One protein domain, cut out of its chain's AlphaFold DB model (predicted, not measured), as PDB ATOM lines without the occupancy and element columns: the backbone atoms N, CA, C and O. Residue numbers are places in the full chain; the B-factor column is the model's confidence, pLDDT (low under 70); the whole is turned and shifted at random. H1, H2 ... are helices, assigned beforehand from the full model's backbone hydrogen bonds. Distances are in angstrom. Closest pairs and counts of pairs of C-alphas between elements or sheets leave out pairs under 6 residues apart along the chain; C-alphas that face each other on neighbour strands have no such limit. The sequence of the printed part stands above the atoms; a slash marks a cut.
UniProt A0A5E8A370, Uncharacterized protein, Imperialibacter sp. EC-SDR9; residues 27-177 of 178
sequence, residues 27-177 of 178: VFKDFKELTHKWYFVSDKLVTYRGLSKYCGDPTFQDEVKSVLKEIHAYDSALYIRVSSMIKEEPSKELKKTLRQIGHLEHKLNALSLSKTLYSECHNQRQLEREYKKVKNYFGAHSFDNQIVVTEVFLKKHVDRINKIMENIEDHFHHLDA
ATOM      1  N   VAL A  27      23.537  81.291  43.829       70.38
ATOM      2  CA  VAL A  27      23.841  80.523  45.049       70.38
ATOM      3  C   VAL A  27      25.326  80.621  45.417       70.38
ATOM      4  O   VAL A  27      25.658  80.743  46.597       70.38
ATOM      5  N   PHE A  28      26.222  80.605  44.427       72.88
ATOM      6  CA  PHE A  28      27.665  80.729  44.664       72.88
ATOM      7  C   PHE A  28      28.065  82.138  45.093       72.88
ATOM      8  O   PHE A  28      28.826  82.298  46.051       72.88
ATOM      9  N   LYS A  29      27.510  83.166  44.440       76.00
ATOM     10  CA  LYS A  29      27.720  84.557  44.847       76.00
ATOM     11  C   LYS A  29      27.268  84.780  46.289       76.00
ATOM     12  O   LYS A  29      28.013  85.360  47.078       76.00
ATOM     13  N   ASP A  30      26.098  84.267  46.646       82.31
ATOM     14  CA  ASP A  30      25.562  84.427  47.991       82.31
ATOM     15  C   ASP A  30      26.402  83.667  49.038       82.31
ATOM     16  O   ASP A  30      26.618  84.165  50.147       82.31
ATOM     17  N   PHE A  31      26.964  82.503  48.684       83.56
ATOM     18  CA  PHE A  31      27.894  81.773  49.554       83.56
ATOM     19  C   PHE A  31      29.215  82.527  49.779       83.56
ATOM     20  O   PHE A  31      29.741  82.555  50.895       83.56
ATOM     21  N   LYS A  32      29.746  83.188  48.746       85.06
ATOM     22  CA  LYS A  32      30.938  84.037  48.868       85.06
ATOM     23  C   LYS A  32      30.691  85.235  49.784       85.06
ATOM     24  O   LYS A  32      31.489  85.521  50.677       85.06
ATOM     25  N   GLU A  33      29.554  85.911  49.619       89.25
ATOM     26  CA  GLU A  33      29.148  86.999  50.516       89.25
ATOM     27  C   GLU A  33      29.007  86.514  51.966       89.25
ATOM     28  O   GLU A  33      29.472  87.176  52.897       89.25
ATOM     29  N   LEU A  34      28.431  85.328  52.166       90.25
ATOM     30  CA  LEU A  34      28.321  84.696  53.476       90.25
ATOM     31  C   LEU A  34      29.686  84.362  54.092       90.25
ATOM     32  O   LEU A  34      29.888  84.588  55.287       90.25
ATOM     33  N   THR A  35      30.636  83.887  53.287       89.75
ATOM     34  CA  THR A  35      32.019  83.618  53.713       89.75
ATOM     35  C   THR A  35      32.699  84.890  54.215       89.75
ATOM     36  O   THR A  35      33.260  84.908  55.313       89.75
ATOM     37  N   HIS A  36      32.543  86.007  53.502       91.44
ATOM     38  CA  HIS A  36      33.048  87.303  53.959       91.44
ATOM     39  C   HIS A  36      32.388  87.788  55.260       91.44
ATOM     40  O   HIS A  36      33.088  88.249  56.167       91.44
ATOM     41  N   LYS A  37      31.056  87.669  55.387       92.50
ATOM     42  CA  LYS A  37      30.346  88.014  56.637       92.50
ATOM     43  C   LYS A  37      30.869  87.188  57.811       92.50
ATOM     44  O   LYS A  37      31.106  87.726  58.893       92.50
ATOM     45  N   TRP A  38      31.067  85.890  57.593       93.19
ATOM     46  CA  TRP A  38      31.596  84.987  58.604       93.19
ATOM     47  C   TRP A  38      32.993  85.395  59.066       93.19
ATOM     48  O   TRP A  38      33.216  85.493  60.273       93.19
ATOM     49  N   TYR A  39      33.915  85.716  58.158       93.31
ATOM     50  CA  TYR A  39      35.240  86.204  58.551       93.31
ATOM     51  C   TYR A  39      35.186  87.474  59.389       93.31
ATOM     52  O   TYR A  39      35.834  87.554  60.430       93.31
ATOM     53  N   PHE A  40      34.368  88.445  58.984       93.19
ATOM     54  CA  PHE A  40      34.246  89.708  59.707       93.19
ATOM     55  C   PHE A  40      33.751  89.530  61.147       93.19
ATOM     56  O   PHE A  40      34.209  90.208  62.071       93.19
ATOM     57  N   VAL A  41      32.791  88.627  61.347       93.50
ATOM     58  CA  VAL A  41      32.230  88.348  62.670       93.50
ATOM     59  C   VAL A  41      33.174  87.472  63.496       93.50
ATOM     60  O   VAL A  41      33.390  87.737  64.680       93.50
ATOM     61  N   SER A  42      33.758  86.448  62.880       93.00
ATOM     62  CA  SER A  42      34.587  85.458  63.564       93.00
ATOM     63  C   SER A  42      35.950  85.999  64.002       93.00
ATOM     64  O   SER A  42      36.396  85.651  65.093       93.00
ATOM     65  N   ASP A  43      36.553  86.924  63.250       93.81
ATOM     66  CA  ASP A  43      37.801  87.605  63.632       93.81
ATOM     67  C   ASP A  43      37.665  88.363  64.964       93.81
ATOM     68  O   ASP A  43      38.546  88.347  65.822       93.81
ATOM     69  N   LYS A  44      36.490  88.947  65.212       93.31
ATOM     70  CA  LYS A  44      36.192  89.576  66.503       93.31
ATOM     71  C   LYS A  44      36.038  88.518  67.589       93.31
ATOM     72  O   LYS A  44      36.560  88.679  68.690       93.31
ATOM     73  N   LEU A  45      35.313  87.448  67.272       92.25
ATOM     74  CA  LEU A  45      34.866  86.408  68.197       92.25
ATOM     75  C   LEU A  45      36.012  85.598  68.825       92.25
ATOM     76  O   LEU A  45      35.854  85.111  69.938       92.25
ATOM     77  N   VAL A  46      37.149  85.448  68.135       93.81
ATOM     78  CA  VAL A  46      38.289  84.635  68.613       93.81
ATOM     79  C   VAL A  46      39.067  85.257  69.771       93.81
ATOM     80  O   VAL A  46      39.903  84.586  70.372       93.81
ATOM     81  N   THR A  47      38.798  86.519  70.098       95.31
ATOM     82  CA  THR A  47      39.447  87.224  71.209       95.31
ATOM     83  C   THR A  47      38.610  87.133  72.481       95.31
ATOM     84  O   THR A  47      37.380  87.098  72.429       95.31
ATOM     85  N   TYR A  48      39.245  87.191  73.648       93.88
ATOM     86  CA  TYR A  48      38.553  87.187  74.938       93.88
ATOM     87  C   TYR A  48      37.655  88.417  75.093       93.88
ATOM     88  O   TYR A  48      36.543  88.344  75.617       93.88
ATOM     89  N   ARG A  49      38.100  89.562  74.560       94.56
ATOM     90  CA  ARG A  49      37.290  90.781  74.479       94.56
ATOM     91  C   ARG A  49      36.079  90.599  73.563       94.56
ATOM     92  O   ARG A  49      34.995  91.082  73.882       94.56
ATOM     93  N   GLY A  50      36.253  89.929  72.431       94.94
ATOM     94  CA  GLY A  50      35.170  89.609  71.510       94.94
ATOM     95  C   GLY A  50      34.153  88.652  72.109       94.94
ATOM     96  O   GLY A  50      32.957  88.908  71.997       94.94
ATOM     97  N   LEU A  51      34.615  87.617  72.816       95.06
ATOM     98  CA  LEU A  51      33.758  86.739  73.607       95.06
ATOM     99  C   LEU A  51      32.994  87.545  74.665       95.06
ATOM    100  O   LEU A  51      31.772  87.451  74.719       95.06
ATOM    101  N   SER A  52      33.675  88.417  75.417       94.31
ATOM    102  CA  SER A  52      33.036  89.303  76.403       94.31
ATOM    103  C   SER A  52      31.902  90.114  75.781       94.31
ATOM    104  O   SER A  52      30.783  90.142  76.299       94.31
ATOM    105  N   LYS A  53      32.169  90.711  74.610       95.38
ATOM    106  CA  LYS A  53      31.162  91.437  73.841       95.38
ATOM    107  C   LYS A  53      30.011  90.513  73.449       95.38
ATOM    108  O   LYS A  53      28.868  90.854  73.701       95.38
ATOM    109  N   TYR A  54      30.287  89.336  72.897       94.88
ATOM    110  CA  TYR A  54      29.251  88.378  72.499       94.88
ATOM    111  C   TYR A  54      28.360  87.947  73.677       94.88
ATOM    112  O   TYR A  54      27.155  87.746  73.518       94.88
ATOM    113  N   CYS A  55      28.934  87.822  74.871       93.94
ATOM    114  CA  CYS A  55      28.207  87.423  76.071       93.94
ATOM    115  C   CYS A  55      27.378  88.559  76.692       93.94
ATOM    116  O   CYS A  55      26.405  88.268  77.390       93.94
ATOM    117  N   GLY A  56      27.769  89.821  76.483       93.88
ATOM    118  CA  GLY A  56      27.162  90.996  77.121       93.88
ATOM    119  C   GLY A  56      26.361  91.921  76.197       93.88
ATOM    120  O   GLY A  56      25.590  92.736  76.696       93.88
ATOM    121  N   ASP A  57      26.526  91.808  74.880       96.25
ATOM    122  CA  ASP A  57      25.890  92.652  73.864       96.25
ATOM    123  C   ASP A  57      24.900  91.817  73.027       96.25
ATOM    124  O   ASP A  57      25.327  91.041  72.162       96.25
ATOM    125  N   PRO A  58      23.578  91.966  73.253       93.75
ATOM    126  CA  PRO A  58      22.560  91.252  72.488       93.75
ATOM    127  C   PRO A  58      22.651  91.499  70.980       93.75
ATOM    128  O   PRO A  58      22.408  90.583  70.202       93.75
ATOM    129  N   THR A  59      23.053  92.700  70.552       94.69
ATOM    130  CA  THR A  59      23.165  93.033  69.130       94.69
ATOM    131  C   THR A  59      24.275  92.229  68.468       94.69
ATOM    132  O   THR A  59      24.055  91.627  67.419       94.69
ATOM    133  N   PHE A  60      25.453  92.154  69.094       93.94
ATOM    134  CA  PHE A  60      26.542  91.336  68.556       93.94
ATOM    135  C   PHE A  60      26.226  89.837  68.642       93.94
ATOM    136  O   PHE A  60      26.578  89.067  67.749       93.94
ATOM    137  N   GLN A  61      25.515  89.412  69.687       92.75
ATOM    138  CA  GLN A  61      25.045  88.037  69.800       92.75
ATOM    139  C   GLN A  61      24.089  87.654  68.660       92.75
ATOM    140  O   GLN A  61      24.215  86.566  68.093       92.75
ATOM    141  N   ASP A  62      23.146  88.529  68.319       92.75
ATOM    142  CA  ASP A  62      22.182  88.296  67.246       92.75
ATOM    143  C   ASP A  62      22.836  88.351  65.860       92.75
ATOM    144  O   ASP A  62      22.508  87.524  65.010       92.75
ATOM    145  N   GLU A  63      23.827  89.227  65.652       93.50
ATOM    146  CA  GLU A  63      24.659  89.247  64.439       93.50
ATOM    147  C   GLU A  63      25.341  87.884  64.217       93.50
ATOM    148  O   GLU A  63      25.187  87.267  63.161       93.50
ATOM    149  N   VAL A  64      26.014  87.354  65.246       91.94
ATOM    150  CA  VAL A  64      26.674  86.037  65.196       91.94
ATOM    151  C   VAL A  64      25.667  84.922  64.931       91.94
ATOM    152  O   VAL A  64      25.898  84.073  64.070       91.94
ATOM    153  N   LYS A  65      24.532  84.909  65.639       90.31
ATOM    154  CA  LYS A  65      23.483  83.899  65.433       90.31
ATOM    155  C   LYS A  65      22.896  83.958  64.022       90.31
ATOM    156  O   LYS A  65      22.615  82.899  63.463       90.31
ATOM    157  N   SER A  66      22.714  85.152  63.456       91.25
ATOM    158  CA  SER A  66      22.207  85.324  62.091       91.25
ATOM    159  C   SER A  66      23.162  84.700  61.085       91.25
ATOM    160  O   SER A  66      22.745  83.852  60.301       91.25
ATOM    161  N   VAL A  67      24.456  85.025  61.174       91.69
ATOM    162  CA  VAL A  67      25.470  84.469  60.265       91.69
ATOM    163  C   VAL A  67      25.556  82.950  60.404       91.69
ATOM    164  O   VAL A  67      25.571  82.238  59.406       91.69
ATOM    165  N   LEU A  68      25.532  82.427  61.631       88.19
ATOM    166  CA  LEU A  68      25.510  80.983  61.882       88.19
ATOM    167  C   LEU A  68      24.273  80.301  61.279       88.19
ATOM    168  O   LEU A  68      24.374  79.210  60.719       88.19
ATOM    169  N   LYS A  69      23.106  80.943  61.358       86.62
ATOM    170  CA  LYS A  69      21.875  80.445  60.736       86.62
ATOM    171  C   LYS A  69      21.956  80.485  59.209       86.62
ATOM    172  O   LYS A  69      21.501  79.541  58.574       86.62
ATOM    173  N   GLU A  70      22.534  81.537  58.632       88.25
ATOM    174  CA  GLU A  70      22.778  81.641  57.190       88.25
ATOM    175  C   GLU A  70      23.731  80.532  56.717       88.25
ATOM    176  O   GLU A  70      23.395  79.832  55.768       88.25
ATOM    177  N   ILE A  71      24.845  80.279  57.422       84.75
ATOM    178  CA  ILE A  71      25.772  79.163  57.124       84.75
ATOM    179  C   ILE A  71      25.027  77.833  57.084       84.75
ATOM    180  O   ILE A  71      25.182  77.073  56.133       84.75
ATOM    181  N   HIS A  72      24.179  77.579  58.080       82.88
ATOM    182  CA  HIS A  72      23.393  76.350  58.126       82.88
ATOM    183  C   HIS A  72      22.291  76.279  57.053       82.88
ATOM    184  O   HIS A  72      21.923  75.206  56.600       82.88
ATOM    185  N   ALA A  73      21.721  77.401  56.622       81.88
ATOM    186  CA  ALA A  73      20.768  77.371  55.512       81.88
ATOM    187  C   ALA A  73      21.477  77.051  54.183       81.88
ATOM    188  O   ALA A  73      20.968  76.282  53.366       81.88
ATOM    189  N   TYR A  74      22.664  77.630  53.983       79.50
ATOM    190  CA  TYR A  74      23.447  77.451  52.766       79.50
ATOM    191  C   TYR A  74      24.094  76.072  52.668       79.50
ATOM    192  O   TYR A  74      24.083  75.509  51.577       79.50
ATOM    193  N   ASP A  75      24.603  75.489  53.761       75.00
ATOM    194  CA  ASP A  75      25.191  74.140  53.719       75.00
ATOM    195  C   ASP A  75      24.204  73.104  53.148       75.00
ATOM    196  O   ASP A  75      24.546  72.343  52.241       75.00
ATOM    197  N   SER A  76      22.942  73.191  53.558       79.00
ATOM    198  CA  SER A  76      21.854  72.321  53.130       79.00
ATOM    199  C   SER A  76      21.488  72.555  51.660       79.00
ATOM    200  O   SER A  76      21.310  71.602  50.894       79.00
ATOM    201  N   ALA A  77      21.417  73.819  51.226       80.81
ATOM    202  CA  ALA A  77      21.152  74.167  49.828       80.81
ATOM    203  C   ALA A  77      22.279  73.688  48.895       80.81
ATOM    204  O   ALA A  77      22.017  73.093  47.845       80.81
ATOM    205  N   LEU A  78      23.534  73.881  49.310       79.88
ATOM    206  CA  LEU A  78      24.713  73.422  48.583       79.88
ATOM    207  C   LEU A  78      24.770  71.897  48.507       79.88
ATOM    208  O   LEU A  78      25.062  71.350  47.443       79.88
ATOM    209  N   TYR A  79      24.440  71.200  49.598       83.38
ATOM    210  CA  TYR A  79      24.386  69.741  49.617       83.38
ATOM    211  C   TYR A  79      23.411  69.205  48.564       83.38
ATOM    212  O   TYR A  79      23.756  68.302  47.793       83.38
ATOM    213  N   ILE A  80      22.206  69.782  48.490       82.25
ATOM    214  CA  ILE A  80      21.184  69.411  47.501       82.25
ATOM    215  C   ILE A  80      21.689  69.678  46.077       82.25
ATOM    216  O   ILE A  80      21.572  68.800  45.217       82.25
ATOM    217  N   ARG A  81      22.286  70.852  45.824       81.00
ATOM    218  CA  ARG A  81      22.777  71.232  44.490       81.00
ATOM    219  C   ARG A  81      23.905  70.322  44.014       81.00
ATOM    220  O   ARG A  81      23.781  69.722  42.949       81.00
ATOM    221  N   VAL A  82      24.957  70.155  44.817       82.69
ATOM    222  CA  VAL A  82      26.104  69.298  44.475       82.69
ATOM    223  C   VAL A  82      25.660  67.842  44.306       82.69
ATOM    224  O   VAL A  82      26.124  67.151  43.402       82.69
ATOM    225  N   SER A  83      24.696  67.375  45.110       85.44
ATOM    226  CA  SER A  83      24.098  66.045  44.929       85.44
ATOM    227  C   SER A  83      23.380  65.885  43.585       85.44
ATOM    228  O   SER A  83      23.396  64.784  43.034       85.44
ATOM    229  N   SER A  84      22.746  66.940  43.055       84.19
ATOM    230  CA  SER A  84      22.145  66.927  41.710       84.19
ATOM    231  C   SER A  84      23.220  66.872  40.631       84.19
ATOM    232  O   SER A  84      23.171  65.988  39.779       84.19
ATOM    233  N   MET A  85      24.241  67.728  40.733       82.19
ATOM    234  CA  MET A  85      25.342  67.780  39.765       82.19
ATOM    235  C   MET A  85      26.059  66.431  39.653       82.19
ATOM    236  O   MET A  85      26.338  65.981  38.556       82.19
ATOM    237  N   ILE A  86      26.268  65.711  40.764       85.50
ATOM    238  CA  ILE A  86      26.875  64.365  40.737       85.50
ATOM    239  C   ILE A  86      26.022  63.346  39.965       85.50
ATOM    240  O   ILE A  86      26.574  62.395  39.408       85.50
ATOM    241  N   LYS A  87      24.689  63.479  39.981       85.38
ATOM    242  CA  LYS A  87      23.792  62.573  39.242       85.38
ATOM    243  C   LYS A  87      23.847  62.833  37.741       85.38
ATOM    244  O   LYS A  87      23.702  61.886  36.976       85.38
ATOM    245  N   GLU A  88      24.022  64.092  37.359       83.62
ATOM    246  CA  GLU A  88      24.125  64.532  35.968       83.62
ATOM    247  C   GLU A  88      25.521  64.227  35.411       83.62
ATOM    248  O   GLU A  88      25.646  63.559  34.387       83.62
ATOM    249  N   GLU A  89      26.566  64.617  36.144       80.44
ATOM    250  CA  GLU A  89      27.963  64.414  35.784       80.44
ATOM    251  C   GLU A  89      28.809  64.022  37.016       80.44
ATOM    252  O   GLU A  89      29.247  64.858  37.814       80.44
ATOM    253  N   PRO A  90      29.063  62.720  37.228       81.62
ATOM    254  CA  PRO A  90      29.773  62.258  38.412       81.62
ATOM    255  C   PRO A  90      31.275  62.568  38.334       81.62
ATOM    256  O   PRO A  90      32.061  61.755  37.850       81.62
ATOM    257  N   SER A  91      31.706  63.679  38.934       84.25
ATOM    258  CA  SER A  91      33.130  64.015  39.067       84.25
ATOM    259  C   SER A  91      33.707  63.640  40.443       84.25
ATOM    260  O   SER A  91      33.009  63.559  41.464       84.25
ATOM    261  N   LYS A  92      35.021  63.367  40.495       84.12
ATOM    262  CA  LYS A  92      35.739  63.126  41.763       84.12
ATOM    263  C   LYS A  92      35.729  64.376  42.647       84.12
ATOM    264  O   LYS A  92      35.658  64.239  43.869       84.12
ATOM    265  N   GLU A  93      35.767  65.550  42.026       79.12
ATOM    266  CA  GLU A  93      35.781  66.835  42.716       79.12
ATOM    267  C   GLU A  93      34.431  67.123  43.369       79.12
ATOM    268  O   GLU A  93      34.382  67.314  44.579       79.12
ATOM    269  N   LEU A  94      33.316  66.949  42.650       81.31
ATOM    270  CA  LEU A  94      31.970  67.108  43.212       81.31
ATOM    271  C   LEU A  94      31.723  66.167  44.402       81.31
ATOM    272  O   LEU A  94      31.162  66.564  45.423       81.31
ATOM    273  N   LYS A  95      32.205  64.917  44.329       84.44
ATOM    274  CA  LYS A  95      32.131  63.967  45.455       84.44
ATOM    275  C   LYS A  95      32.954  64.419  46.666       84.44
ATOM    276  O   LYS A  95      32.576  64.114  47.799       84.44
ATOM    277  N   LYS A  96      34.086  65.097  46.453       83.56
ATOM    278  CA  LYS A  96      34.922  65.660  47.523       83.56
ATOM    279  C   LYS A  96      34.233  66.873  48.154       83.56
ATOM    280  O   LYS A  96      34.122  66.897  49.380       83.56
ATOM    281  N   THR A  97      33.684  67.772  47.341       82.19
ATOM    282  CA  THR A  97      32.882  68.924  47.779       82.19
ATOM    283  C   THR A  97      31.692  68.475  48.622       82.19
ATOM    284  O   THR A  97      31.527  68.933  49.750       82.19
ATOM    285  N   LEU A  98      30.922  67.481  48.159       85.81
ATOM    286  CA  LEU A  98      29.770  66.959  48.903       85.81
ATOM    287  C   LEU A  98      30.162  66.403  50.282       85.81
ATOM    288  O   LEU A  98      29.463  66.620  51.270       85.81
ATOM    289  N   ARG A  99      31.306  65.709  50.380       85.00
ATOM    290  CA  ARG A  99      31.819  65.206  51.667       85.00
ATOM    291  C   ARG A  99      32.214  66.332  52.618       85.00
ATOM    292  O   ARG A  99      32.044  66.178  53.824       85.00
ATOM    293  N   GLN A 100      32.777  67.420  52.102       81.00
ATOM    294  CA  GLN A 100      33.149  68.574  52.917       81.00
ATOM    295  C   GLN A 100      31.919  69.345  53.397       81.00
ATOM    296  O   GLN A 100      31.856  69.663  54.582       81.00
ATOM    297  N   ILE A 101      30.919  69.541  52.530       81.12
ATOM    298  CA  ILE A 101      29.621  70.119  52.908       81.12
ATOM    299  C   ILE A 101      28.978  69.274  54.017       81.12
ATOM    300  O   ILE A 101      28.646  69.798  55.074       81.12
ATOM    301  N   GLY A 102      28.925  67.946  53.862       79.44
ATOM    302  CA  GLY A 102      28.408  67.067  54.918       79.44
ATOM    303  C   GLY A 102      29.225  67.115  56.222       79.44
ATOM    304  O   GLY A 102      28.693  66.906  57.312       79.44
ATOM    305  N   HIS A 103      30.527  67.415  56.158       78.06
ATOM    306  CA  HIS A 103      31.342  67.621  57.359       78.06
ATOM    307  C   HIS A 103      30.983  68.930  58.077       78.06
ATOM    308  O   HIS A 103      30.955  68.946  59.313       78.06
ATOM    309  N   LEU A 104      30.689  69.995  57.321       74.56
ATOM    310  CA  LEU A 104      30.167  71.255  57.852       74.56
ATOM    311  C   LEU A 104      28.846  71.012  58.588       74.56
ATOM    312  O   LEU A 104      28.731  71.343  59.765       74.56
ATOM    313  N   GLU A 105      27.912  70.325  57.933       70.81
ATOM    314  CA  GLU A 105      26.548  70.104  58.420       70.81
ATOM    315  C   GLU A 105      26.478  69.173  59.649       70.81
ATOM    316  O   GLU A 105      25.634  69.338  60.535       70.81
ATOM    317  N   HIS A 106      27.378  68.189  59.757       70.81
ATOM    318  CA  HIS A 106      27.285  67.170  60.812       70.81
ATOM    319  C   HIS A 106      28.308  67.304  61.942       70.81
ATOM    320  O   HIS A 106      28.013  66.904  63.068       70.81
ATOM    321  N   LYS A 107      29.515  67.822  61.679       66.19
ATOM    322  CA  LYS A 107      30.602  67.838  62.681       66.19
ATOM    323  C   LYS A 107      30.981  69.225  63.167       66.19
ATOM    324  O   LYS A 107      31.480  69.350  64.283       66.19
ATOM    325  N   LEU A 108      30.777  70.243  62.342       66.06
ATOM    326  CA  LEU A 108      31.150  71.627  62.640       66.06
ATOM    327  C   LEU A 108      29.965  72.568  62.466       66.06
ATOM    328  O   LEU A 108      30.140  73.749  62.175       66.06
ATOM    329  N   ASN A 109      28.762  72.029  62.669       68.50
ATOM    330  CA  ASN A 109      27.548  72.769  62.408       68.50
ATOM    331  C   ASN A 109      27.460  74.010  63.283       68.50
ATOM    332  O   ASN A 109      27.967  74.070  64.409       68.50
ATOM    333  N   ALA A 110      26.777  75.008  62.746       72.69
ATOM    334  CA  ALA A 110      26.607  76.299  63.385       72.69
ATOM    335  C   ALA A 110      26.015  76.171  64.808       72.69
ATOM    336  O   ALA A 110      26.337  76.944  65.714       72.69
ATOM    337  N   LEU A 111      25.221  75.119  65.038       75.12
ATOM    338  CA  LEU A 111      24.700  74.741  66.347       75.12
ATOM    339  C   LEU A 111      25.805  74.345  67.342       75.12
ATOM    340  O   LEU A 111      25.746  74.748  68.504       75.12
ATOM    341  N   SER A 112      26.807  73.569  66.923       80.75
ATOM    342  CA  SER A 112      27.941  73.194  67.768       80.75
ATOM    343  C   SER A 112      28.730  74.421  68.194       80.75
ATOM    344  O   SER A 112      29.077  74.528  69.367       80.75
ATOM    345  N   LEU A 113      28.987  75.357  67.278       82.69
ATOM    346  CA  LEU A 113      29.681  76.591  67.633       82.69
ATOM    347  C   LEU A 113      28.839  77.452  68.581       82.69
ATOM    348  O   LEU A 113      29.365  77.953  69.570       82.69
ATOM    349  N   SER A 114      27.531  77.570  68.342       84.56
ATOM    350  CA  SER A 114      26.620  78.282  69.247       84.56
ATOM    351  C   SER A 114      26.662  77.713  70.675       84.56
ATOM    352  O   SER A 114      26.778  78.463  71.648       84.56
ATOM    353  N   LYS A 115      26.678  76.379  70.816       87.62
ATOM    354  CA  LYS A 115      26.864  75.702  72.112       87.62
ATOM    355  C   LYS A 115      28.230  76.000  72.730       87.62
ATOM    356  O   LYS A 115      28.290  76.292  73.924       87.62
ATOM    357  N   THR A 116      29.302  75.953  71.936       88.94
ATOM    358  CA  THR A 116      30.652  76.315  72.388       88.94
ATOM    359  C   THR A 116      30.674  77.740  72.934       88.94
ATOM    360  O   THR A 116      31.120  77.949  74.054       88.94
ATOM    361  N   LEU A 117      30.116  78.713  72.210       90.75
ATOM    362  CA  LEU A 117      30.090  80.109  72.647       90.75
ATOM    363  C   LEU A 117      29.280  80.310  73.925       90.75
ATOM    364  O   LEU A 117      29.695  81.052  74.810       90.75
ATOM    365  N   TYR A 118      28.148  79.618  74.060       90.88
ATOM    366  CA  TYR A 118      27.372  79.648  75.296       90.88
ATOM    367  C   TYR A 118      28.165  79.092  76.490       90.88
ATOM    368  O   TYR A 118      28.156  79.686  77.571       90.88
ATOM    369  N   SER A 119      28.877  77.977  76.290       92.19
ATOM    370  CA  SER A 119      29.764  77.393  77.301       92.19
ATOM    371  C   SER A 119      30.889  78.356  77.679       92.19
ATOM    372  O   SER A 119      31.117  78.607  78.862       92.19
ATOM    373  N   GLU A 120      31.540  78.973  76.694       92.50
ATOM    374  CA  GLU A 120      32.623  79.922  76.951       92.50
ATOM    375  C   GLU A 120      32.129  81.197  77.648       92.50
ATOM    376  O   GLU A 120      32.808  81.700  78.539       92.50
ATOM    377  N   CYS A 121      30.900  81.656  77.390       93.94
ATOM    378  CA  CYS A 121      30.284  82.722  78.186       93.94
ATOM    379  C   CYS A 121      30.089  82.343  79.660       93.94
ATOM    380  O   CYS A 121      30.086  83.208  80.542       93.94
ATOM    381  N   HIS A 122      29.855  81.066  79.967       93.25
ATOM    382  CA  HIS A 122      29.810  80.604  81.351       93.25
ATOM    383  C   HIS A 122      31.216  80.580  81.968       93.25
ATOM    384  O   HIS A 122      31.403  81.123  83.061       93.25
ATOM    385  N   ASN A 123      32.197  80.026  81.247       91.12
ATOM    386  CA  ASN A 123      33.596  79.950  81.677       91.12
ATOM    387  C   ASN A 123      34.183  81.339  81.944       91.12
ATOM    388  O   ASN A 123      34.753  81.572  83.007       91.12
ATOM    389  N   GLN A 124      33.959  82.293  81.039       92.06
ATOM    390  CA  GLN A 124      34.376  83.681  81.206       92.06
ATOM    391  C   GLN A 124      33.786  84.301  82.477       92.06
ATOM    392  O   GLN A 124      34.524  84.819  83.311       92.06
ATOM    393  N   ARG A 125      32.464  84.200  82.673       91.50
ATOM    394  CA  ARG A 125      31.804  84.736  83.877       91.50
ATOM    395  C   ARG A 125      32.318  84.087  85.157       91.50
ATOM    396  O   ARG A 125      32.294  84.709  86.217       91.50
ATOM    397  N   GLN A 126      32.708  82.816  85.114       89.75
ATOM    398  CA  GLN A 126      33.340  82.160  86.253       89.75
ATOM    399  C   GLN A 126      34.750  82.711  86.499       89.75
ATOM    400  O   GLN A 126      35.045  83.118  87.621       89.75
ATOM    401  N   LEU A 127      35.571  82.803  85.452       88.44
ATOM    402  CA  LEU A 127      36.932  83.330  85.517       88.44
ATOM    403  C   LEU A 127      36.963  84.767  86.068       88.44
ATOM    404  O   LEU A 127      37.754  85.078  86.956       88.44
ATOM    405  N   GLU A 128      36.050  85.627  85.611       88.62
ATOM    406  CA  GLU A 128      35.913  87.010  86.085       88.62
ATOM    407  C   GLU A 128      35.450  87.086  87.550       88.62
ATOM    408  O   GLU A 128      35.986  87.870  88.335       88.62
ATOM    409  N   ARG A 129      34.498  86.236  87.967       88.50
ATOM    410  CA  ARG A 129      34.058  86.151  89.375       88.50
ATOM    411  C   ARG A 129      35.179  85.693  90.304       88.50
ATOM    412  O   ARG A 129      35.275  86.151  91.443       88.50
ATOM    413  N   GLU A 130      36.029  84.796  89.823       86.50
ATOM    414  CA  GLU A 130      37.149  84.245  90.577       86.50
ATOM    415  C   GLU A 130      38.426  85.086  90.460       86.50
ATOM    416  O   GLU A 130      39.410  84.760  91.125       86.50
ATOM    417  N   TYR A 131      38.412  86.202  89.716       83.50
ATOM    418  CA  TYR A 131      39.583  87.043  89.430       83.50
ATOM    419  C   TYR A 131      40.449  87.319  90.663       83.50
ATOM    420  O   TYR A 131      41.660  87.122  90.639       83.50
ATOM    421  N   LYS A 132      39.838  87.710  91.791       77.06
ATOM    422  CA  LYS A 132      40.575  88.002  93.036       77.06
ATOM    423  C   LYS A 132      41.353  86.797  93.589       77.06
ATOM    424  O   LYS A 132      42.346  87.015  94.278       77.06
ATOM    425  N   LYS A 133      40.906  85.569  93.311       74.38
ATOM    426  CA  LYS A 133      41.566  84.315  93.701       74.38
ATOM    427  C   LYS A 133      42.648  83.923  92.694       74.38
ATOM    428  O   LYS A 133      43.759  83.609  93.103       74.38
ATOM    429  N   VAL A 134      42.345  83.997  91.397       75.62
ATOM    430  CA  VAL A 134      43.237  83.507  90.329       75.62
ATOM    431  C   VAL A 134      44.302  84.514  89.885       75.62
ATOM    432  O   VAL A 134      45.321  84.112  89.334       75.62
ATOM    433  N   LYS A 135      44.140  85.817  90.170       76.06
ATOM    434  CA  LYS A 135      45.151  86.840  89.833       76.06
ATOM    435  C   LYS A 135      46.495  86.628  90.541       76.06
ATOM    436  O   LYS A 135      47.513  87.121  90.083       76.06
ATOM    437  N   ASN A 136      46.474  85.942  91.685       75.62
ATOM    438  CA  ASN A 136      47.662  85.659  92.489       75.62
ATOM    439  C   ASN A 136      48.268  84.285  92.156       75.62
ATOM    440  O   ASN A 136      49.263  83.894  92.764       75.62
ATOM    441  N   TYR A 137      47.651  83.520  91.250       79.50
ATOM    442  CA  TYR A 137      48.194  82.248  90.790       79.50
ATOM    443  C   TYR A 137      49.259  82.498  89.722       79.50
ATOM    444  O   TYR A 137      49.125  83.395  88.894       79.50
ATOM    445  N   PHE A 138      50.309  81.679  89.729       74.75
ATOM    446  CA  PHE A 138      51.388  81.727  88.744       74.75
ATOM    447  C   PHE A 138      51.242  80.592  87.723       74.75
ATOM    448  O   PHE A 138      50.627  79.558  87.994       74.75
ATOM    449  N   GLY A 139      51.824  80.770  86.535       78.69
ATOM    450  CA  GLY A 139      51.818  79.741  85.494       78.69
ATOM    451  C   GLY A 139      50.427  79.505  84.899       78.69
ATOM    452  O   GLY A 139      49.653  80.446  84.713       78.69
ATOM    453  N   ALA A 140      50.104  78.258  84.552       79.00
ATOM    454  CA  ALA A 140      48.904  77.896  83.783       79.00
ATOM    455  C   ALA A 140      47.562  78.281  84.447       79.00
ATOM    456  O   ALA A 140      46.545  78.397  83.767       79.00
ATOM    457  N   HIS A 141      47.548  78.500  85.763       80.12
ATOM    458  CA  HIS A 141      46.345  78.879  86.512       80.12
ATOM    459  C   HIS A 141      46.187  80.393  86.711       80.12
ATOM    460  O   HIS A 141      45.199  80.821  87.304       80.12
ATOM    461  N   SER A 142      47.145  81.195  86.239       85.50
ATOM    462  CA  SER A 142      47.023  82.655  86.243       85.50
ATOM    463  C   SER A 142      45.876  83.108  85.338       85.50
ATOM    464  O   SER A 142      45.592  82.480  84.316       85.50
ATOM    465  N   PHE A 143      45.232  84.216  85.704       87.31
ATOM    466  CA  PHE A 143      44.136  84.803  84.930       87.31
ATOM    467  C   PHE A 143      44.524  85.063  83.464       87.31
ATOM    468  O   PHE A 143      43.788  84.679  82.559       87.31
ATOM    469  N   ASP A 144      45.713  85.621  83.233       87.88
ATOM    470  CA  ASP A 144      46.204  85.945  81.888       87.88
ATOM    471  C   ASP A 144      46.407  84.688  81.030       87.88
ATOM    472  O   ASP A 144      46.036  84.662  79.859       87.88
ATOM    473  N   ASN A 145      46.918  83.596  81.611       89.06
ATOM    474  CA  ASN A 145      47.033  82.339  80.872       89.06
ATOM    475  C   ASN A 145      45.671  81.703  80.584       89.06
ATOM    476  O   ASN A 145      45.504  81.096  79.530       89.06
ATOM    477  N   GLN A 146      44.691  81.851  81.478       90.38
ATOM    478  CA  GLN A 146      43.328  81.379  81.217       90.38
ATOM    479  C   GLN A 146      42.682  82.150  80.055       90.38
ATOM    480  O   GLN A 146      42.050  81.529  79.206       90.38
ATOM    481  N   ILE A 147      42.923  83.465  79.953       92.56
ATOM    482  CA  ILE A 147      42.529  84.272  78.784       92.56
ATOM    483  C   ILE A 147      43.117  83.677  77.499       92.56
ATOM    484  O   ILE A 147      42.370  83.374  76.568       92.56
ATOM    485  N   VAL A 148      44.434  83.448  77.461       92.75
ATOM    486  CA  VAL A 148      45.115  82.902  76.274       92.75
ATOM    487  C   VAL A 148      44.575  81.520  75.900       92.75
ATOM    488  O   VAL A 148      44.350  81.238  74.725       92.75
ATOM    489  N   VAL A 149      44.327  80.650  76.885       91.50
ATOM    490  CA  VAL A 149      43.744  79.319  76.650       91.50
ATOM    491  C   VAL A 149      42.358  79.429  76.012       91.50
ATOM    492  O   VAL A 149      42.085  78.716  75.042       91.50
ATOM    493  N   THR A 150      41.504  80.335  76.499       91.94
ATOM    494  CA  THR A 150      40.185  80.596  75.905       91.94
ATOM    495  C   THR A 150      40.307  81.091  74.462       91.94
ATOM    496  O   THR A 150      39.637  80.556  73.579       91.94
ATOM    497  N   GLU A 151      41.190  82.052  74.183       94.25
ATOM    498  CA  GLU A 151      41.393  82.585  72.826       94.25
ATOM    499  C   GLU A 151      41.893  81.514  71.850       94.25
ATOM    500  O   GLU A 151      41.345  81.353  70.758       94.25
ATOM    501  N   VAL A 152      42.877  80.703  72.255       93.94
ATOM    502  CA  VAL A 152      43.384  79.582  71.444       93.94
ATOM    503  C   VAL A 152      42.279  78.561  71.165       93.94
ATOM    504  O   VAL A 152      42.158  78.049  70.046       93.94
ATOM    505  N   PHE A 153      41.456  78.258  72.167       90.94
ATOM    506  CA  PHE A 153      40.348  77.321  72.023       90.94
ATOM    507  C   PHE A 153      39.272  77.825  71.046       90.94
ATOM    508  O   PHE A 153      38.837  77.060  70.170       90.94
ATOM    509  N   LEU A 154      38.886  79.102  71.158       91.94
ATOM    510  CA  LEU A 154      37.950  79.766  70.247       91.94
ATOM    511  C   LEU A 154      38.507  79.812  68.827       91.94
ATOM    512  O   LEU A 154      37.834  79.377  67.889       91.94
ATOM    513  N   LYS A 155      39.765  80.241  68.673       93.19
ATOM    514  CA  LYS A 155      40.458  80.282  67.384       93.19
ATOM    515  C   LYS A 155      40.458  78.920  66.699       93.19
ATOM    516  O   LYS A 155      40.079  78.822  65.539       93.19
ATOM    517  N   LYS A 156      40.756  77.839  67.423       90.62
ATOM    518  CA  LYS A 156      40.711  76.473  66.873       90.62
ATOM    519  C   LYS A 156      39.317  76.057  66.379       90.62
ATOM    520  O   LYS A 156      39.203  75.202  65.499       90.62
ATOM    521  N   HIS A 157      38.240  76.569  66.974       87.38
ATOM    522  CA  HIS A 157      36.881  76.294  66.498       87.38
ATOM    523  C   HIS A 157      36.546  77.116  65.256       87.38
ATOM    524  O   HIS A 157      36.066  76.544  64.281       87.38
ATOM    525  N   VAL A 158      36.860  78.411  65.271       90.38
ATOM    526  CA  VAL A 158      36.651  79.318  64.136       90.38
ATOM    527  C   VAL A 158      37.467  78.891  62.916       90.38
ATOM    528  O   VAL A 158      36.896  78.715  61.846       90.38
ATOM    529  N   ASP A 159      38.761  78.605  63.081       90.00
ATOM    530  CA  ASP A 159      39.659  78.202  61.989       90.00
ATOM    531  C   ASP A 159      39.165  76.926  61.280       90.00
ATOM    532  O   ASP A 159      39.380  76.742  60.082       90.00
ATOM    533  N   ARG A 160      38.466  76.033  61.996       86.62
ATOM    534  CA  ARG A 160      37.857  74.836  61.397       86.62
ATOM    535  C   ARG A 160      36.673  75.168  60.489       86.62
ATOM    536  O   ARG A 160      36.519  74.501  59.471       86.62
ATOM    537  N   ILE A 161      35.863  76.163  60.846       86.38
ATOM    538  CA  ILE A 161      34.748  76.632  60.011       86.38
ATOM    539  C   ILE A 161      35.303  77.404  58.815       86.38
ATOM    540  O   ILE A 161      34.955  77.067  57.688       86.38
ATOM    541  N   ASN A 162      36.241  78.334  59.050       89.75
ATOM    542  CA  ASN A 162      36.947  79.091  58.008       89.75
ATOM    543  C   ASN A 162      37.468  78.162  56.917       89.75
ATOM    544  O   ASN A 162      37.084  78.282  55.762       89.75
ATOM    545  N   LYS A 163      38.251  77.152  57.311       87.12
ATOM    546  CA  LYS A 163      38.851  76.212  56.368       87.12
ATOM    547  C   LYS A 163      37.822  75.451  55.538       87.12
ATOM    548  O   LYS A 163      38.106  75.074  54.408       87.12
ATOM    549  N   ILE A 164      36.649  75.150  56.088       82.75
ATOM    550  CA  ILE A 164      35.609  74.467  55.316       82.75
ATOM    551  C   ILE A 164      34.939  75.429  54.343       82.75
ATOM    552  O   ILE A 164      34.749  75.047  53.193       82.75
ATOM    553  N   MET A 165      34.621  76.649  54.777       85.88
ATOM    554  CA  MET A 165      34.053  77.664  53.891       85.88
ATOM    555  C   MET A 165      35.006  77.986  52.733       85.88
ATOM    556  O   MET A 165      34.564  77.971  51.593       85.88
ATOM    557  N   GLU A 166      36.308  78.116  53.010       86.69
ATOM    558  CA  GLU A 166      37.372  78.259  52.000       86.69
ATOM    559  C   GLU A 166      37.369  77.111  51.001       86.69
ATOM    560  O   GLU A 166      37.294  77.343  49.804       86.69
ATOM    561  N   ASN A 167      37.400  75.859  51.473       83.25
ATOM    562  CA  ASN A 167      37.421  74.723  50.551       83.25
ATOM    563  C   ASN A 167      36.154  74.674  49.682       83.25
ATOM    564  O   ASN A 167      36.232  74.310  48.513       83.25
ATOM    565  N   ILE A 168      34.988  75.004  50.246       80.69
ATOM    566  CA  ILE A 168      33.729  75.045  49.498       80.69
ATOM    567  C   ILE A 168      33.777  76.159  48.442       80.69
ATOM    568  O   ILE A 168      33.427  75.910  47.290       80.69
ATOM    569  N   GLU A 169      34.242  77.356  48.808       82.88
ATOM    570  CA  GLU A 169      34.428  78.476  47.881       82.88
ATOM    571  C   GLU A 169      35.422  78.122  46.765       82.88
ATOM    572  O   GLU A 169      35.120  78.346  45.592       82.88
ATOM    573  N   ASP A 170      36.564  77.522  47.104       80.88
ATOM    574  CA  ASP A 170      37.565  77.058  46.144       80.88
ATOM    575  C   ASP A 170      36.952  76.045  45.178       80.88
ATOM    576  O   ASP A 170      37.124  76.159  43.966       80.88
ATOM    577  N   HIS A 171      36.204  75.060  45.681       76.25
ATOM    578  CA  HIS A 171      35.552  74.069  44.832       76.25
ATOM    579  C   HIS A 171      34.573  74.701  43.839       76.25
ATOM    580  O   HIS A 171      34.532  74.258  42.695       76.25
ATOM    581  N   PHE A 172      33.827  75.737  44.230       74.25
ATOM    582  CA  PHE A 172      32.942  76.443  43.299       74.25
ATOM    583  C   PHE A 172      33.695  77.304  42.292       74.25
ATOM    584  O   PHE A 172      33.339  77.281  41.122       74.25
ATOM    585  N   HIS A 173      34.786  77.965  42.688       74.56
ATOM    586  CA  HIS A 173      35.625  78.689  41.724       74.56
ATOM    587  C   HIS A 173      36.173  77.770  40.625       74.56
ATOM    588  O   HIS A 173      36.300  78.209  39.489       74.56
ATOM    589  N   HIS A 174      36.482  76.508  40.941       70.06
ATOM    590  CA  HIS A 174      36.906  75.537  39.929       70.06
ATOM    591  C   HIS A 174      35.745  75.033  39.058       70.06
ATOM    592  O   HIS A 174      35.984  74.671  37.917       70.06
ATOM    593  N   LEU A 175      34.511  75.009  39.571       66.50
ATOM    594  CA  LEU A 175      33.328  74.588  38.810       66.50
ATOM    595  C   LEU A 175      32.798  75.686  37.874       66.50
ATOM    596  O   LEU A 175      32.250  75.356  36.834       66.50
ATOM    597  N   ASP A 176      32.969  76.962  38.232       62.31
ATOM    598  CA  ASP A 176      32.588  78.115  37.398       62.31
ATOM    599  C   ASP A 176      33.646  78.464  36.325       62.31
ATOM    600  O   ASP A 176      33.392  79.292  35.449       62.31
ATOM    601  N   ALA A 177      34.857  77.902  36.429       51.78
ATOM    602  CA  ALA A 177      35.984  78.179  35.532       51.78
ATOM    603  C   ALA A 177      36.124  77.185  34.360       51.78
ATOM    604  O   ALA A 177      36.941  77.440  33.470       51.78
TER     605      ALA A 177
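What this domain is: This is residues 27 to 177 of the 178 residues of an uncharacterized protein of Imperialibacter sp. EC-SDR9 (UniProt A0A5E8A370). A long, narrow bundle of five helices: H7 runs along most of its length with H1 beside it, and H4 and H5 follow one another along H7, while H3 runs beside H1 and H4. Short H2 crosses H5 and H7, and small H6 lies at one end. The printed part has 151 residues with seven named helices, H1 to H7 in chain order, and no named strand: all helix. The whole is loose, with a radius of gyration of the C-alphas of 18.4 A, and spans 64 by 31 by 23 A.

How they stand to each other: H7, residues 143 to 175, touches H1, residues 27 to 45, at a shallow tilt of 11 degrees, opposite ways; their closest C-alphas, Thr 35 and Met 165, are 6.3 A apart. With residues 161 to 171 alone H7 touches H4, residues 92 to 107, closest at C-alphas 168 and 97, 6.4 A. With residues 143 to 157 alone it touches H5, residues 110 to 129, closest at C-alphas 157 and 113, 7.3 A. H3, residues 58 to 88, forms a hairpin with H4, at a shallow tilt of 34 degrees, only just short of steep. H2, residues 48 to 56, is about perpendicular to H5, at 82 degrees, and touches its residues 117 to 124 alone, closest at C-alphas 55 and 121, 5.6 A. H6, residues 131 to 134, is near H7. Every O i to N i+4 pair is within hydrogen-bond range in H2, H4 and H5; H1 has 14 of 15, H3 25 of 27 and H7 28 of 29, and H6 is too short for one.

Where its parts are: H7 is 48.5 A long, from C-alpha 143 at (44.136, 84.803, 84.930) to C-alpha 175 at (33.328, 74.588, 38.810). H3 measures 45.3 A, H5 28.8 A, H1 26.3 A and H4 22.0 A.

The domain as a whole: The C-alphas farthest apart, Glu 88 and Asn 136, are 64.8 A apart. The printed part has no cut and no long link. Residues 107 to 109 and 175 to 177 are under 70 in pLDDT.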